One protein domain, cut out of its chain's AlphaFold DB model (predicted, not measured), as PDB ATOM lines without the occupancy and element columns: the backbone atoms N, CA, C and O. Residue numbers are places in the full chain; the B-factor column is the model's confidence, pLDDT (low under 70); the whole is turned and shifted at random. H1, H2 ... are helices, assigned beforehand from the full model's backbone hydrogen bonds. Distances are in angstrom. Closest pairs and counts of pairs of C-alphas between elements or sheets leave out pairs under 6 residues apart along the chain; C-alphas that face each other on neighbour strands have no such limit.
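What this domain is: This is residues 14 to 66 of the 99 residues of an uncharacterized protein of Rhizobium sp. P32RR-XVIII (UniProt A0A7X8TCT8). This is a loose, drawn-out helical hairpin: H1 runs one way, the link of residues 32 to 41 folds the backbone back, and H2 runs the opposite way, with H1 and H2 offset along the length so that they meet only in part. A tail without a named element, residues 56 to 66, follows H2 and runs toward the end of the model where H1 begins. The printed part has 53 residues, with two named helices, H1 then H2, and no named strand; the class is all helix. The whole is loose, with a radius of gyration of the C-alphas of 13.4 A, and a rod spanning 44 by 19 by 13 A.

How they stand to each other: Start with H1, residues 14 to 31, and go on to H2, residues 42 to 55. The two touch, H1 with residues 27 to 31 alone and H2 with residues 49 to 53 alone. Look at Asn 28 and Glu 53: their C-alphas, the closest of the two helices, are 6.1 A apart. The helices run opposite ways at a shallow tilt of 31 degrees, a helical hairpin, and their centres are 18.0 A apart. In both H1 and H2, every O i to N i+4 pair is within hydrogen-bond range.

Where its parts are: Find C-alpha 14 at (275.870, 241.749, 323.976); from there H1 runs 25.9 A to C-alpha 31 at (279.463, 254.442, 346.257). H2 begins at C-alpha 42 and runs 20.0 A to C-alpha 55 at (279.341, 257.906, 335.510).

The domain as a whole: The two C-alphas farthest apart, those of Ala 40 and Ile 66, are 45.2 A apart. The printed part has no cut, and the link from H1 to H2 is short, with 10 residues. Residues 14 to 19, which belong to H1, and residues 38 to 43 stand free. The mean pLDDT of the printed part is 80.9, and it is under 70 at residues 14 to 17 and 57 to 66.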
ATOM      1  N   GLN A  14     276.721 242.129 322.858       54.47
ATOM      2  CA  GLN A  14     275.870 241.749 323.976       54.47
ATOM      3  C   GLN A  14     276.650 241.278 325.215       54.47
ATOM      4  O   GLN A  14     276.270 241.628 326.333       54.47
ATOM      5  N   GLU A  15     277.769 240.567 325.050       58.25
ATOM      6  CA  GLU A  15     278.600 240.126 326.183       58.25
ATOM      7  C   GLU A  15     279.328 241.309 326.826       58.25
ATOM      8  O   GLU A  15     279.305 241.461 328.050       58.25
ATOM      9  N   GLN A  16     279.878 242.211 326.006       61.78
ATOM     10  CA  GLN A  16     280.527 243.442 326.470       61.78
ATOM     11  C   GLN A  16     279.530 244.366 327.185       61.78
ATOM     12  O   GLN A  16     279.835 244.892 328.258       61.78
ATOM     13  N   ARG A  17     278.298 244.484 326.665       65.94
ATOM     14  CA  ARG A  17     277.193 245.181 327.349       65.94
ATOM     15  C   ARG A  17     276.875 244.561 328.713       65.94
ATOM     16  O   ARG A  17     276.665 245.300 329.671       65.94
ATOM     17  N   SER A  18     276.897 243.229 328.832       76.12
ATOM     18  CA  SER A  18     276.632 242.534 330.103       76.12
ATOM     19  C   SER A  18     277.735 242.741 331.151       76.12
ATOM     20  O   SER A  18     277.455 242.804 332.349       76.12
ATOM     21  N   ALA A  19     278.997 242.829 330.721       80.94
ATOM     22  CA  ALA A  19     280.129 243.069 331.608       80.94
ATOM     23  C   ALA A  19     280.128 244.521 332.103       80.94
ATOM     24  O   ALA A  19     280.209 244.755 333.308       80.94
ATOM     25  N   LEU A  20     279.926 245.477 331.192       81.06
ATOM     26  CA  LEU A  20     279.821 246.898 331.519       81.06
ATOM     27  C   LEU A  20     278.697 247.160 332.528       81.06
ATOM     28  O   LEU A  20     278.936 247.773 333.563       81.06
ATOM     29  N   GLN A  21     277.494 246.635 332.284       81.12
ATOM     30  CA  GLN A  21     276.368 246.793 333.212       81.12
ATOM     31  C   GLN A  21     276.663 246.228 334.606       81.12
ATOM     32  O   GLN A  21     276.301 246.843 335.606       81.12
ATOM     33  N   ARG A  22     277.340 245.074 334.697       82.19
ATOM     34  CA  ARG A  22     277.737 244.489 335.987       82.19
ATOM     35  C   ARG A  22     278.731 245.373 336.736       82.19
ATOM     36  O   ARG A  22     278.563 245.575 337.936       82.19
ATOM     37  N   VAL A  23     279.735 245.906 336.040       87.12
ATOM     38  CA  VAL A  23     280.744 246.793 336.637       87.12
ATOM     39  C   VAL A  23     280.104 248.089 337.125       87.12
ATOM     40  O   VAL A  23     280.302 248.454 338.281       87.12
ATOM     41  N   LEU A  24     279.277 248.735 336.298       86.06
ATOM     42  CA  LEU A  24     278.579 249.969 336.675       86.06
ATOM     43  C   LEU A  24     277.632 249.753 337.862       86.06
ATOM     44  O   LEU A  24     277.538 250.615 338.730       86.06
ATOM     45  N   LYS A  25     276.985 248.585 337.954       83.75
ATOM     46  CA  LYS A  25     276.128 248.242 339.097       83.75
ATOM     47  C   LYS A  25     276.930 248.108 340.383       83.75
ATOM     48  O   LYS A  25     276.504 248.600 341.421       83.75
ATOM     49  N   ARG A  26     278.080 247.432 340.318       85.81
ATOM     50  CA  ARG A  26     278.967 247.269 341.473       85.81
ATOM     51  C   ARG A  26     279.530 248.613 341.931       85.81
ATOM     52  O   ARG A  26     279.585 248.836 343.130       85.81
ATOM     53  N   ALA A  27     279.912 249.480 340.994       87.25
ATOM     54  CA  ALA A  27     280.378 250.827 341.304       87.25
ATOM     55  C   ALA A  27     279.284 251.642 342.009       87.25
ATOM     56  O   ALA A  27     279.528 252.113 343.108       87.25
ATOM     57  N   ASN A  28     278.063 251.681 341.459       85.69
ATOM     58  CA  ASN A  28     276.931 252.375 342.085       85.69
ATOM     59  C   ASN A  28     276.615 251.846 343.495       85.69
ATOM     60  O   ASN A  28     276.301 252.621 344.383       85.69
ATOM     61  N   TYR A  29     276.682 250.525 343.706       84.69
ATOM     62  CA  TYR A  29     276.482 249.936 345.036       84.69
ATOM     63  C   TYR A  29     277.609 250.295 346.010       84.69
ATOM     64  O   TYR A  29     277.355 250.538 347.180       84.69
ATOM     65  N   ALA A  30     278.857 250.300 345.542       88.62
ATOM     66  CA  ALA A  30     279.994 250.629 346.389       88.62
ATOM     67  C   ALA A  30     279.980 252.098 346.820       88.62
ATOM     68  O   ALA A  30     280.434 252.380 347.917       88.62
ATOM     69  N   THR A  31     279.463 253.002 345.982       88.69
ATOM     70  CA  THR A  31     279.463 254.442 346.257       88.69
ATOM     71  C   THR A  31     278.191 254.973 346.905       88.69
ATOM     72  O   THR A  31     278.236 256.089 347.398       88.69
ATOM     73  N   SER A  32     277.080 254.224 346.939       85.50
ATOM     74  CA  SER A  32     275.791 254.761 347.418       85.50
ATOM     75  C   SER A  32     275.794 255.190 348.885       85.50
ATOM     76  O   SER A  32     275.065 256.104 349.245       85.50
ATOM     77  N   GLU A  33     276.615 254.540 349.708       86.75
ATOM     78  CA  GLU A  33     276.773 254.848 351.137       86.75
ATOM     79  C   GLU A  33     278.153 255.458 351.443       86.75
ATOM     80  O   GLU A  33     278.559 255.527 352.601       86.75
ATOM     81  N   MET A  34     278.936 255.822 350.417       90.38
ATOM     82  CA  MET A  34     280.257 256.406 350.638       90.38
ATOM     83  C   MET A  34     280.132 257.877 351.010       90.38
ATOM     84  O   MET A  34     279.609 258.687 350.248       90.38
ATOM     85  N   GLU A  35     280.727 258.226 352.142       92.12
ATOM     86  CA  GLU A  35     280.961 259.605 352.547       92.12
ATOM     87  C   GLU A  35     282.458 259.903 352.463       92.12
ATOM     88  O   GLU A  35     283.294 259.029 352.705       92.12
ATOM     89  N   ALA A  36     282.799 261.132 352.080       93.06
ATOM     90  CA  ALA A  36     284.186 261.576 352.079       93.06
ATOM     91  C   ALA A  36     284.717 261.637 353.514       93.06
ATOM     92  O   ALA A  36     284.031 262.131 354.415       93.06
ATOM     93  N   ALA A  37     285.944 261.170 353.717       93.31
ATOM     94  CA  ALA A  37     286.590 261.222 355.015       93.31
ATOM     95  C   ALA A  37     286.892 262.674 355.413       93.31
ATOM     96  O   ALA A  37     287.332 263.492 354.600       93.31
ATOM     97  N   GLU A  38     286.672 263.007 356.685       89.31
ATOM     98  CA  GLU A  38     287.042 264.316 357.219       89.31
ATOM     99  C   GLU A  38     288.563 264.516 357.134       89.31
ATOM    100  O   GLU A  38     289.343 263.688 357.605       89.31
ATOM    101  N   GLY A  39     289.000 265.631 356.543       92.69
ATOM    102  CA  GLY A  39     290.424 265.919 356.395       92.69
ATOM    103  C   GLY A  39     290.740 266.919 355.289       92.69
ATOM    104  O   GLY A  39     289.850 267.543 354.710       92.69
ATOM    105  N   ALA A  40     292.035 267.064 355.002       91.19
ATOM    106  CA  ALA A  40     292.537 267.971 353.968       91.19
ATOM    107  C   ALA A  40     291.998 267.628 352.567       91.19
ATOM    108  O   ALA A  40     291.751 268.533 351.770       91.19
ATOM    109  N   ASP A  41     291.731 266.344 352.318       94.50
ATOM    110  CA  ASP A  41     291.344 265.823 351.005       94.50
ATOM    111  C   ASP A  41     289.821 265.651 350.849       94.50
ATOM    112  O   ASP A  41     289.347 265.216 349.802       94.50
ATOM    113  N   TYR A  42     289.023 266.057 351.848       94.06
ATOM    114  CA  TYR A  42     287.562 265.882 351.858       94.06
ATOM    115  C   TYR A  42     286.897 266.366 350.560       94.06
ATOM    116  O   TYR A  42     286.082 265.671 349.958       94.06
ATOM    117  N   GLN A  43     287.260 267.564 350.091       94.88
ATOM    118  CA  GLN A  43     286.675 268.138 348.873       94.88
ATOM    119  C   GLN A  43     287.047 267.343 347.616       94.88
ATOM    120  O   GLN A  43     286.238 267.231 346.694       94.88
ATOM    121  N   GLU A  44     288.255 266.785 347.575       95.62
ATOM    122  CA  GLU A  44     288.700 265.944 346.470       95.62
ATOM    123  C   GLU A  44     287.934 264.617 346.459       95.62
ATOM    124  O   GLU A  44     287.385 264.233 345.422       95.62
ATOM    125  N   GLU A  45     287.794 263.972 347.619       94.94
ATOM    126  CA  GLU A  45     287.019 262.738 347.766       94.94
ATOM    127  C   GLU A  45     285.544 262.933 347.386       94.94
ATOM    128  O   GLU A  45     285.001 262.135 346.617       94.94
ATOM    129  N   VAL A  46     284.910 264.036 347.808       93.94
ATOM    130  CA  VAL A  46     283.533 264.381 347.402       93.94
ATOM    131  C   VAL A  46     283.409 264.472 345.879       93.94
ATOM    132  O   VAL A  46     282.440 263.977 345.297       93.94
ATOM    133  N   VAL A  47     284.372 265.105 345.203       95.00
ATOM    134  CA  VAL A  47     284.351 265.237 343.738       95.00
ATOM    135  C   VAL A  47     284.519 263.878 343.059       95.00
ATOM    136  O   VAL A  47     283.854 263.618 342.052       95.00
ATOM    137  N   ILE A  48     285.380 263.010 343.591       93.50
ATOM    138  CA  ILE A  48     285.599 261.661 343.062       93.50
ATOM    139  C   ILE A  48     284.330 260.816 343.206       93.50
ATOM    140  O   ILE A  48     283.873 260.262 342.204       93.50
ATOM    141  N   ILE A  49     283.728 260.773 344.400       90.88
ATOM    142  CA  ILE A  49     282.490 260.023 344.666       90.88
ATOM    143  C   ILE A  49     281.391 260.472 343.697       90.88
ATOM    144  O   ILE A  49     280.861 259.656 342.942       90.88
ATOM    145  N   ARG A  50     281.148 261.785 343.588       89.94
ATOM    146  CA  ARG A  50     280.134 262.344 342.674       89.94
ATOM    147  C   ARG A  50     280.392 262.015 341.206       89.94
ATOM    148  O   ARG A  50     279.451 261.798 340.444       89.94
ATOM    149  N   ARG A  51     281.656 262.003 340.769       91.44
ATOM    150  CA  ARG A  51     282.011 261.625 339.389       91.44
ATOM    151  C   ARG A  51     281.729 260.154 339.119       91.44
ATOM    152  O   ARG A  51     281.273 259.834 338.022       91.44
ATOM    153  N   ILE A  52     281.994 259.278 340.087       90.00
ATOM    154  CA  ILE A  52     281.678 257.854 339.964       90.00
ATOM    155  C   ILE A  52     280.163 257.679 339.876       90.00
ATOM    156  O   ILE A  52     279.692 257.068 338.921       90.00
ATOM    157  N   GLU A  53     279.398 258.287 340.784       86.88
ATOM    158  CA  GLU A  53     277.933 258.234 340.762       86.88
ATOM    159  C   GLU A  53     277.368 258.714 339.418       86.88
ATOM    160  O   GLU A  53     276.618 257.984 338.769       86.88
ATOM    161  N   ALA A  54     277.805 259.884 338.939       86.12
ATOM    162  CA  ALA A  54     277.378 260.447 337.658       86.12
ATOM    163  C   ALA A  54     277.769 259.584 336.444       86.12
ATOM    164  O   ALA A  54     277.082 259.605 335.421       86.12
ATOM    165  N   GLY A  55     278.873 258.836 336.539       84.00
ATOM    166  CA  GLY A  55     279.341 257.906 335.510       84.00
ATOM    167  C   GLY A  55     278.667 256.531 335.553       84.00
ATOM    168  O   GLY A  55     278.824 255.742 334.617       84.00
ATOM    169  N   THR A  56     277.918 256.225 336.613       85.56
ATOM    170  CA  THR A  56     277.193 254.960 336.767       85.56
ATOM    171  C   THR A  56     275.728 255.077 336.350       85.56
ATOM    172  O   THR A  56     275.167 256.158 336.182       85.56
ATOM    173  N   ILE A  57     275.087 253.932 336.108       69.06
ATOM    174  CA  ILE A  57     273.646 253.882 335.840       69.06
ATOM    175  C   ILE A  57     272.938 253.951 337.195       69.06
ATOM    176  O   ILE A  57     273.208 253.106 338.046       69.06
ATOM    177  N   SER A  58     272.026 254.914 337.372       66.19
ATOM    178  CA  SER A  58     271.159 254.985 338.559       66.19
ATOM    179  C   SER A  58     270.448 253.646 338.790       66.19
ATOM    180  O   SER A  58     269.968 253.017 337.841       66.19
ATOM    181  N   SER A  59     270.377 253.220 340.054       59.09
ATOM    182  CA  SER A  59     269.720 251.984 340.502       59.09
ATOM    183  C   SER A  59     268.309 251.811 339.910       59.09
ATOM    184  O   SER A  59     267.934 250.697 339.539       59.09
ATOM    185  N   GLU A  60     267.578 252.911 339.727       60.34
ATOM    186  CA  GLU A  60     266.221 252.972 339.167       60.34
ATOM    187  C   GLU A  60     266.155 252.656 337.665       60.34
ATOM    188  O   GLU A  60     265.141 252.175 337.162       60.34
ATOM    189  N   LYS A  61     267.246 252.898 336.929       59.75
ATOM    190  CA  LYS A  61     267.339 252.637 335.484       59.75
ATOM    191  C   LYS A  61     267.822 251.227 335.157       59.75
ATOM    192  O   LYS A  61     267.835 250.850 333.981       59.75
ATOM    193  N   TYR A  62     268.195 250.424 336.155       59.12
ATOM    194  CA  TYR A  62     268.348 248.993 335.924       59.12
ATOM    195  C   TYR A  62     266.960 248.401 335.739       59.12
ATOM    196  O   TYR A  62     266.245 248.164 336.712       59.12
ATOM    197  N   LEU A  63     266.601 248.113 334.485       55.12
ATOM    198  CA  LEU A  63     265.474 247.232 334.195       55.12
ATOM    199  C   LEU A  63     265.593 246.011 335.120       55.12
ATOM    200  O   LEU A  63     266.669 245.394 335.154       55.12
ATOM    201  N   PRO A  64     264.551 245.680 335.906       53.12
ATOM    202  CA  PRO A  64     264.583 244.512 336.762       53.12
ATOM    203  C   PRO A  64     265.034 243.327 335.922       53.12
ATOM    204  O   PRO A  64     264.458 243.053 334.865       53.12
ATOM    205  N   SER A  65     266.102 242.656 336.361       55.97
ATOM    206  CA  SER A  65     266.507 241.401 335.742       55.97
ATOM    207  C   SER A  65     265.267 240.518 335.667       55.97
ATOM    208  O   SER A  65     264.500 240.438 336.625       55.97
ATOM    209  N   ILE A  66     265.047 239.871 334.525       53.97
ATOM    210  CA  ILE A  66     263.892 238.985 334.306       53.97
ATOM    211  C   ILE A  66     263.765 237.964 335.461       53.97
ATOM    212  O   ILE A  66     262.666 237.676 335.921       53.97
TER     213      ILE A  66